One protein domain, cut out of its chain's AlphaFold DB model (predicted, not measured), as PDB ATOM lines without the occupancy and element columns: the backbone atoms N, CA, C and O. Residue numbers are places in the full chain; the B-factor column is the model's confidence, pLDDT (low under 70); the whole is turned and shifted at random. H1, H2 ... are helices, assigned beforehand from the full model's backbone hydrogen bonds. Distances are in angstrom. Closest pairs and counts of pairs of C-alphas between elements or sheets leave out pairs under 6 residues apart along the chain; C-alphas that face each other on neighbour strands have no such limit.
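Overview. This is residues 374 to 441 of the 506 residues of the protein "ABC transporter substrate-binding protein" of Chloroflexi bacterium (UniProt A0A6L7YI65). Two helices, H1 and H4, pack side by side in opposite directions at one end of an elongated model, and between them the chain makes one wide excursion: out through short H2, round a long loop, and back through short H3. H2 and H3 are apart from each other, and residues 390 to 395 stick out. The printed part has 68 residues with four named helices, H1, H2, H3 and H4 in chain order, holding 34 of them, and no named strand; the class is all helix. It is only just compact, close to loose, with a radius of gyration of the C-alphas of 13.0 A and spans of 38 by 22 by 18 A.

Arrangement. H1, residues 374 to 382, touches H4, residues 428 to 439, with 24 pairs of C-alphas within 8 A. Their closest C-alphas, those of Ala 378 and Gly 435, are 3.8 A apart. They run opposite ways at a shallow tilt of 18 degrees. H2, residues 386 to 392, and H3, residues 414 to 419, touch no helix. In H1, H2, H3 and H4 every O i to N i+4 pair is within hydrogen-bond range.

Along the chain. H1 begins at C-alpha 374, (7.792, -15.470, 160.464), and is 12.0 A long from first to last C-alpha. H2 measures 9.6 A and H3 9.0 A. H4 measures 16.6 A and ends at C-alpha 439, (3.339, -12.985, 156.020).

Size, cuts and confidence. The C-alphas of Ala 409 and Ala 440, the two farthest apart, are 39.1 A apart; those of Arg 374 and Gly 441, first and last printed, are 7.9 A apart. The link from H2 to H3, residues 393 to 413, is long. The printed part has no cut. Its mean pLDDT is 72.1, and residues 387 to 412 and 424 to 425 are under 70.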
ATOM      1  N   ARG A 374       7.811 -16.145 161.772       87.44
ATOM      2  CA  ARG A 374       7.792 -15.470 160.464       87.44
ATOM      3  C   ARG A 374       7.042 -14.143 160.512       87.44
ATOM      4  O   ARG A 374       7.493 -13.183 159.900       87.44
ATOM      5  N   VAL A 375       5.953 -14.059 161.282       89.12
ATOM      6  CA  VAL A 375       5.210 -12.802 161.489       89.12
ATOM      7  C   VAL A 375       6.086 -11.795 162.232       89.12
ATOM      8  O   VAL A 375       6.197 -10.643 161.818       89.12
ATOM      9  N   ARG A 376       6.789 -12.243 163.279       89.50
ATOM     10  CA  ARG A 376       7.688 -11.385 164.069       89.50
ATOM     11  C   ARG A 376       8.880 -10.872 163.251       89.50
ATOM     12  O   ARG A 376       9.235  -9.702 163.369       89.50
ATOM     13  N   TRP A 377       9.461 -11.710 162.388       86.50
ATOM     14  CA  TRP A 377      10.499 -11.289 161.435       86.50
ATOM     15  C   TRP A 377       9.959 -10.336 160.368       86.50
ATOM     16  O   TRP A 377      10.595  -9.324 160.097       86.50
ATOM     17  N   ALA A 378       8.778 -10.600 159.807       89.00
ATOM     18  CA  ALA A 378       8.162  -9.708 158.831       89.00
ATOM     19  C   ALA A 378       7.922  -8.305 159.398       89.00
ATOM     20  O   ALA A 378       8.294  -7.323 158.764       89.00
ATOM     21  N   ILE A 379       7.369  -8.206 160.611       88.50
ATOM     22  CA  ILE A 379       7.195  -6.930 161.319       88.50
ATOM     23  C   ILE A 379       8.554  -6.255 161.540       88.50
ATOM     24  O   ILE A 379       8.681  -5.050 161.330       88.50
ATOM     25  N   ASN A 380       9.589  -7.018 161.913       85.19
ATOM     26  CA  ASN A 380      10.929  -6.471 162.100       85.19
ATOM     27  C   ASN A 380      11.503  -5.863 160.805       85.19
ATOM     28  O   ASN A 380      12.027  -4.755 160.878       85.19
ATOM     29  N   LEU A 381      11.344  -6.521 159.650       86.00
ATOM     30  CA  LEU A 381      11.780  -6.026 158.335       86.00
ATOM     31  C   LEU A 381      10.938  -4.838 157.824       86.00
ATOM     32  O   LEU A 381      11.469  -3.876 157.272       86.00
ATOM     33  N   ILE A 382       9.615  -4.889 158.011       87.81
ATOM     34  CA  ILE A 382       8.670  -3.879 157.502       87.81
ATOM     35  C   ILE A 382       8.715  -2.579 158.324       87.81
ATOM     36  O   ILE A 382       8.420  -1.513 157.782       87.81
ATOM     37  N   MET A 383       9.124  -2.623 159.592       84.19
ATOM     38  CA  MET A 383       9.262  -1.440 160.448       84.19
ATOM     39  C   MET A 383      10.260  -0.426 159.875       84.19
ATOM     40  O   MET A 383      11.410  -0.765 159.607       84.19
ATOM     41  N   ASP A 384       9.829   0.828 159.715       79.88
ATOM     42  CA  ASP A 384      10.741   1.909 159.345       79.88
ATOM     43  C   ASP A 384      11.530   2.384 160.566       79.88
ATOM     44  O   ASP A 384      10.948   2.689 161.607       79.88
ATOM     45  N   ARG A 385      12.857   2.442 160.441       75.19
ATOM     46  CA  ARG A 385      13.771   2.919 161.491       75.19
ATOM     47  C   ARG A 385      14.539   4.171 161.077       75.19
ATOM     48  O   ARG A 385      15.320   4.684 161.877       75.19
ATOM     49  N   LEU A 386      14.298   4.700 159.872       70.75
ATOM     50  CA  LEU A 386      14.882   5.967 159.441       70.75
ATOM     51  C   LEU A 386      14.490   7.131 160.373       70.75
ATOM     52  O   LEU A 386      15.396   7.877 160.732       70.75
ATOM     53  N   PRO A 387      13.239   7.269 160.871       68.06
ATOM     54  CA  PRO A 387      12.910   8.299 161.861       68.06
ATOM     55  C   PRO A 387      13.754   8.190 163.140       68.06
ATOM     56  O   PRO A 387      14.315   9.187 163.588       68.06
ATOM     57  N   ASN A 388      13.941   6.978 163.677       67.44
ATOM     58  CA  ASN A 388      14.772   6.755 164.868       67.44
ATOM     59  C   ASN A 388      16.236   7.163 164.634       67.44
ATOM     60  O   ASN A 388      16.897   7.620 165.561       67.44
ATOM     61  N   ARG A 389      16.743   7.035 163.402       64.31
ATOM     62  CA  ARG A 389      18.061   7.561 163.026       64.31
ATOM     63  C   ARG A 389      18.051   9.084 162.915       64.31
ATOM     64  O   ARG A 389      18.910   9.727 163.501       64.31
ATOM     65  N   THR A 390      17.109   9.660 162.174       64.56
ATOM     66  CA  THR A 390      17.056  11.108 161.924       64.56
ATOM     67  C   THR A 390      16.911  11.910 163.217       64.56
ATOM     68  O   THR A 390      17.587  12.921 163.368       64.56
ATOM     69  N   TYR A 391      16.079  11.445 164.152       62.88
ATOM     70  CA  TYR A 391      15.777  12.168 165.390       62.88
ATOM     71  C   TYR A 391      16.544  11.641 166.614       62.88
ATOM     72  O   TYR A 391      16.945  12.428 167.462       62.88
ATOM     73  N   GLY A 392      16.794  10.330 166.707       62.94
ATOM     74  CA  GLY A 392      17.435   9.718 167.879       62.94
ATOM     75  C   GLY A 392      18.968   9.723 167.859       62.94
ATOM     76  O   GLY A 392      19.599   9.910 168.897       62.94
ATOM     77  N   TRP A 393      19.598   9.548 166.696       64.12
ATOM     78  CA  TRP A 393      21.067   9.465 166.598       64.12
ATOM     79  C   TRP A 393      21.792  10.766 166.994       64.12
ATOM     80  O   TRP A 393      22.823  10.659 167.662       64.12
ATOM     81  N   PRO A 394      21.291  11.977 166.651       60.03
ATOM     82  CA  PRO A 394      21.892  13.240 167.093       60.03
ATOM     83  C   PRO A 394      21.915  13.407 168.618       60.03
ATOM     84  O   PRO A 394      22.860  13.976 169.150       60.03
ATOM     85  N   ILE A 395      20.921  12.849 169.320       54.84
ATOM     86  CA  ILE A 395      20.806  12.863 170.790       54.84
ATOM     87  C   ILE A 395      21.396  11.599 171.450       54.84
ATOM     88  O   ILE A 395      21.093  11.276 172.596       54.84
ATOM     89  N   GLY A 396      22.233  10.849 170.724       56.59
ATOM     90  CA  GLY A 396      22.967   9.693 171.248       56.59
ATOM     91  C   GLY A 396      22.188   8.373 171.316       56.59
ATOM     92  O   GLY A 396      22.763   7.360 171.722       56.59
ATOM     93  N   ALA A 397      20.923   8.323 170.888       61.38
ATOM     94  CA  ALA A 397      20.174   7.071 170.824       61.38
ATOM     95  C   ALA A 397      20.688   6.192 169.669       61.38
ATOM     96  O   ALA A 397      20.581   6.535 168.490       61.38
ATOM     97  N   LYS A 398      21.236   5.025 170.016       62.00
ATOM     98  CA  LYS A 398      21.741   4.021 169.070       62.00
ATOM     99  C   LYS A 398      20.813   2.802 169.033       62.00
ATOM    100  O   LYS A 398      20.305   2.399 170.080       62.00
ATOM    101  N   PRO A 399      20.604   2.165 167.867       60.50
ATOM    102  CA  PRO A 399      19.924   0.880 167.806       60.50
ATOM    103  C   PRO A 399      20.723  -0.166 168.594       60.50
ATOM    104  O   PRO A 399      21.950  -0.213 168.529       60.50
ATOM    105  N   SER A 400      20.016  -1.033 169.316       56.06
ATOM    106  CA  SER A 400      20.591  -2.195 169.994       56.06
ATOM    107  C   SER A 400      19.845  -3.453 169.566       56.06
ATOM    108  O   SER A 400      18.618  -3.464 169.483       56.06
ATOM    109  N   ILE A 401      20.592  -4.530 169.320       50.50
ATOM    110  CA  ILE A 401      20.041  -5.871 169.075       50.50
ATOM    111  C   ILE A 401      19.756  -6.644 170.373       50.50
ATOM    112  O   ILE A 401      19.208  -7.743 170.325       50.50
ATOM    113  N   ALA A 402      20.133  -6.087 171.528       44.53
ATOM    114  CA  ALA A 402      19.936  -6.683 172.841       44.53
ATOM    115  C   ALA A 402      19.083  -5.774 173.737       44.53
ATOM    116  O   ALA A 402      19.358  -4.580 173.871       44.53
ATOM    117  N   LEU A 403      18.097  -6.372 174.412       44.16
ATOM    118  CA  LEU A 403      17.440  -5.787 175.581       44.16
ATOM    119  C   LEU A 403      18.421  -5.855 176.760       44.16
ATOM    120  O   LEU A 403      18.416  -6.804 177.539       44.16
ATOM    121  N   GLY A 404      19.329  -4.888 176.827       45.41
ATOM    122  CA  GLY A 404      20.360  -4.824 177.852       45.41
ATOM    123  C   GLY A 404      21.234  -3.590 177.687       45.41
ATOM    124  O   GLY A 404      21.386  -3.074 176.580       45.41
ATOM    125  N   MET A 405      21.808  -3.132 178.800       45.75
ATOM    126  CA  MET A 405      22.659  -1.942 178.885       45.75
ATOM    127  C   MET A 405      24.007  -2.160 178.180       45.75
ATOM    128  O   MET A 405      25.050  -2.346 178.808       45.75
ATOM    129  N   GLY A 406      23.989  -2.147 176.851       41.81
ATOM    130  CA  GLY A 406      25.190  -2.024 176.044       41.81
ATOM    131  C   GLY A 406      25.752  -0.615 176.193       41.81
ATOM    132  O   GLY A 406      25.301   0.298 175.510       41.81
ATOM    133  N   HIS A 407      26.761  -0.444 177.052       47.69
ATOM    134  CA  HIS A 407      27.665   0.708 176.963       47.69
ATOM    135  C   HIS A 407      28.115   0.859 175.501       47.69
ATOM    136  O   HIS A 407      28.390  -0.161 174.869       47.69
ATOM    137  N   LEU A 408      28.216   2.084 174.962       52.19
ATOM    138  CA  LEU A 408      28.452   2.321 173.523       52.19
ATOM    139  C   LEU A 408      29.608   1.477 172.942       52.19
ATOM    140  O   LEU A 408      29.503   0.965 171.837       52.19
ATOM    141  N   ALA A 409      30.654   1.214 173.730       53.03
ATOM    142  CA  ALA A 409      31.750   0.289 173.400       53.03
ATOM    143  C   ALA A 409      31.345  -1.149 172.965       53.03
ATOM    144  O   ALA A 409      32.197  -1.888 172.475       53.03
ATOM    145  N   PHE A 410      30.088  -1.562 173.155       54.66
ATOM    146  CA  PHE A 410      29.537  -2.859 172.748       54.66
ATOM    147  C   PHE A 410      28.448  -2.761 171.662       54.66
ATOM    148  O   PHE A 410      27.859  -3.787 171.315       54.66
ATOM    149  N   HIS A 411      28.163  -1.572 171.112       62.41
ATOM    150  CA  HIS A 411      27.278  -1.464 169.948       62.41
ATOM    151  C   HIS A 411      27.969  -2.037 168.696       62.41
ATOM    152  O   HIS A 411      29.188  -1.935 168.543       62.41
ATOM    153  N   LEU A 412      27.203  -2.633 167.772       67.44
ATOM    154  CA  LEU A 412      27.747  -2.955 166.446       67.44
ATOM    155  C   LEU A 412      28.116  -1.644 165.730       67.44
ATOM    156  O   LEU A 412      27.406  -0.652 165.913       67.44
ATOM    157  N   PRO A 413      29.199  -1.587 164.937       74.06
ATOM    158  CA  PRO A 413      29.542  -0.388 164.176       74.06
ATOM    159  C   PRO A 413      28.379   0.075 163.289       74.06
ATOM    160  O   PRO A 413      27.669  -0.756 162.728       74.06
ATOM    161  N   ASP A 414      28.221   1.388 163.111       70.88
ATOM    162  CA  ASP A 414      27.114   1.987 162.347       70.88
ATOM    163  C   ASP A 414      26.964   1.360 160.940       70.88
ATOM    164  O   ASP A 414      25.855   1.036 160.522       70.88
ATOM    165  N   ALA A 415      28.082   1.074 160.259       76.00
ATOM    166  CA  ALA A 415      28.098   0.392 158.961       76.00
ATOM    167  C   ALA A 415      27.644  -1.084 159.016       76.00
ATOM    168  O   ALA A 415      27.041  -1.571 158.068       76.00
ATOM    169  N   GLU A 416      27.893  -1.805 160.117       75.25
ATOM    170  CA  GLU A 416      27.401  -3.183 160.282       75.25
ATOM    171  C   GLU A 416      25.885  -3.189 160.528       75.25
ATOM    172  O   GLU A 416      25.191  -4.043 159.983       75.25
ATOM    173  N   PHE A 417      25.349  -2.196 161.252       72.19
ATOM    174  CA  PHE A 417      23.900  -1.975 161.348       72.19
ATOM    175  C   PHE A 417      23.265  -1.634 159.993       72.19
ATOM    176  O   PHE A 417      22.186  -2.138 159.689       72.19
ATOM    177  N   GLU A 418      23.916  -0.815 159.161       73.25
ATOM    178  CA  GLU A 418      23.416  -0.457 157.824       73.25
ATOM    179  C   GLU A 418      23.347  -1.646 156.844       73.25
ATOM    180  O   GLU A 418      22.605  -1.590 155.863       73.25
ATOM    181  N   GLU A 419      24.062  -2.742 157.112       75.50
ATOM    182  CA  GLU A 419      23.983  -3.987 156.335       75.50
ATOM    183  C   GLU A 419      22.914  -4.971 156.862       75.50
ATOM    184  O   GLU A 419      22.544  -5.920 156.159       75.50
ATOM    185  N   MET A 420      22.385  -4.769 158.077       76.25
ATOM    186  CA  MET A 420      21.396  -5.672 158.680       76.25
ATOM    187  C   MET A 420      20.005  -5.519 158.029       76.25
ATOM    188  O   MET A 420      19.499  -4.397 157.911       76.25
ATOM    189  N   PRO A 421      19.327  -6.630 157.663       77.75
ATOM    190  CA  PRO A 421      17.937  -6.595 157.204       77.75
ATOM    191  C   PRO A 421      17.024  -5.889 158.217       77.75
ATOM    192  O   PRO A 421      17.080  -6.182 159.411       77.75
ATOM    193  N   GLY A 422      16.202  -4.945 157.753       76.56
ATOM    194  CA  GLY A 422      15.343  -4.098 158.588       76.56
ATOM    195  C   GLY A 422      16.029  -2.860 159.190       76.56
ATOM    196  O   GLY A 422      15.347  -2.009 159.762       76.56
ATOM    197  N   PHE A 423      17.351  -2.711 159.069       74.88
ATOM    198  CA  PHE A 423      18.098  -1.552 159.586       74.88
ATOM    199  C   PHE A 423      18.785  -0.723 158.481       74.88
ATOM    200  O   PHE A 423      19.143   0.431 158.720       74.88
ATOM    201  N   GLY A 424      18.951  -1.276 157.274       68.00
ATOM    202  CA  GLY A 424      19.796  -0.698 156.227       68.00
ATOM    203  C   GLY A 424      19.208   0.440 155.381       68.00
ATOM    204  O   GLY A 424      18.127   0.314 154.797       68.00
ATOM    205  N   LEU A 425      19.992   1.512 155.199       66.19
ATOM    206  CA  LEU A 425      19.705   2.656 154.312       66.19
ATOM    207  C   LEU A 425      19.871   2.321 152.814       66.19
ATOM    208  O   LEU A 425      20.668   2.917 152.097       66.19
ATOM    209  N   GLY A 426      19.108   1.347 152.330       73.06
ATOM    210  CA  GLY A 426      19.151   0.924 150.925       73.06
ATOM    211  C   GLY A 426      18.427  -0.387 150.636       73.06
ATOM    212  O   GLY A 426      18.159  -0.697 149.480       73.06
ATOM    213  N   ARG A 427      18.053  -1.137 151.680       78.38
ATOM    214  CA  ARG A 427      17.276  -2.379 151.559       78.38
ATOM    215  C   ARG A 427      15.771  -2.196 151.731       78.38
ATOM    216  O   ARG A 427      15.043  -3.170 151.607       78.38
ATOM    217  N   ARG A 428      15.277  -0.974 151.966       83.69
ATOM    218  CA  ARG A 428      13.894  -0.710 152.410       83.69
ATOM    219  C   ARG A 428      12.814  -1.437 151.596       83.69
ATOM    220  O   ARG A 428      11.973  -2.114 152.178       83.69
ATOM    221  N   GLU A 429      12.851  -1.334 150.269       87.75
ATOM    222  CA  GLU A 429      11.881  -2.005 149.386       87.75
ATOM    223  C   GLU A 429      12.014  -3.537 149.418       87.75
ATOM    224  O   GLU A 429      11.014  -4.253 149.361       87.75
ATOM    225  N   GLN A 430      13.245  -4.041 149.553       87.12
ATOM    226  CA  GLN A 430      13.553  -5.471 149.643       87.12
ATOM    227  C   GLN A 430      13.060  -6.038 150.976       87.12
ATOM    228  O   GLN A 430      12.361  -7.044 150.978       87.12
ATOM    229  N   ASP A 431      13.335  -5.357 152.090       88.00
ATOM    230  CA  ASP A 431      12.897  -5.749 153.431       88.00
ATOM    231  C   ASP A 431      11.359  -5.760 153.535       88.00
ATOM    232  O   ASP A 431      10.779  -6.705 154.076       88.00
ATOM    233  N   ILE A 432      10.675  -4.773 152.936       89.88
ATOM    234  CA  ILE A 432       9.208  -4.774 152.818       89.88
ATOM    235  C   ILE A 432       8.731  -5.973 151.984       89.88
ATOM    236  O   ILE A 432       7.825  -6.695 152.408       89.88
ATOM    237  N   ALA A 433       9.332  -6.222 150.816       89.56
ATOM    238  CA  ALA A 433       8.943  -7.329 149.945       89.56
ATOM    239  C   ALA A 433       9.182  -8.708 150.593       89.56
ATOM    240  O   ALA A 433       8.315  -9.581 150.511       89.56
ATOM    241  N   GLU A 434      10.319  -8.905 151.265       88.44
ATOM    242  CA  GLU A 434      10.650 -10.122 152.013       88.44
ATOM    243  C   GLU A 434       9.694 -10.319 153.199       88.44
ATOM    244  O   GLU A 434       9.143 -11.409 153.367       88.44
ATOM    245  N   GLY A 435       9.408  -9.264 153.972       89.62
ATOM    246  CA  GLY A 435       8.441  -9.316 155.070       89.62
ATOM    247  C   GLY A 435       7.028  -9.681 154.600       89.62
ATOM    248  O   GLY A 435       6.394 -10.573 155.166       89.62
ATOM    249  N   LEU A 436       6.545  -9.078 153.510       91.00
ATOM    250  CA  LEU A 436       5.246  -9.426 152.920       91.00
ATOM    251  C   LEU A 436       5.209 -10.878 152.408       91.00
ATOM    252  O   LEU A 436       4.185 -11.552 152.537       91.00
ATOM    253  N   GLN A 437       6.319 -11.407 151.880       88.56
ATOM    254  CA  GLN A 437       6.418 -12.819 151.490       88.56
ATOM    255  C   GLN A 437       6.406 -13.778 152.690       88.56
ATOM    256  O   GLN A 437       5.826 -14.865 152.586       88.56
ATOM    257  N   MET A 438       6.991 -13.388 153.828       86.44
ATOM    258  CA  MET A 438       6.908 -14.147 155.081       86.44
ATOM    259  C   MET A 438       5.475 -14.182 155.631       86.44
ATOM    260  O   MET A 438       4.996 -15.261 155.979       86.44
ATOM    261  N   LEU A 439       4.759 -13.048 155.630       86.50
ATOM    262  CA  LEU A 439       3.339 -12.985 156.020       86.50
ATOM    263  C   LEU A 439       2.445 -13.815 155.089       86.50
ATOM    264  O   LEU A 439       1.539 -14.502 155.549       86.50
ATOM    265  N   ALA A 440       2.742 -13.829 153.787       85.38
ATOM    266  CA  ALA A 440       2.070 -14.693 152.815       85.38
ATOM    267  C   ALA A 440       2.452 -16.187 152.936       85.38
ATOM    268  O   ALA A 440       2.020 -16.996 152.113       85.38
ATOM    269  N   GLY A 441       3.297 -16.562 153.906       77.38
ATOM    270  CA  GLY A 441       3.749 -17.933 154.147       77.38
ATOM    271  C   GLY A 441       4.684 -18.507 153.078       77.38
ATOM    272  O   GLY A 441       4.960 -19.705 153.107       77.38
TER     273      GLY A 441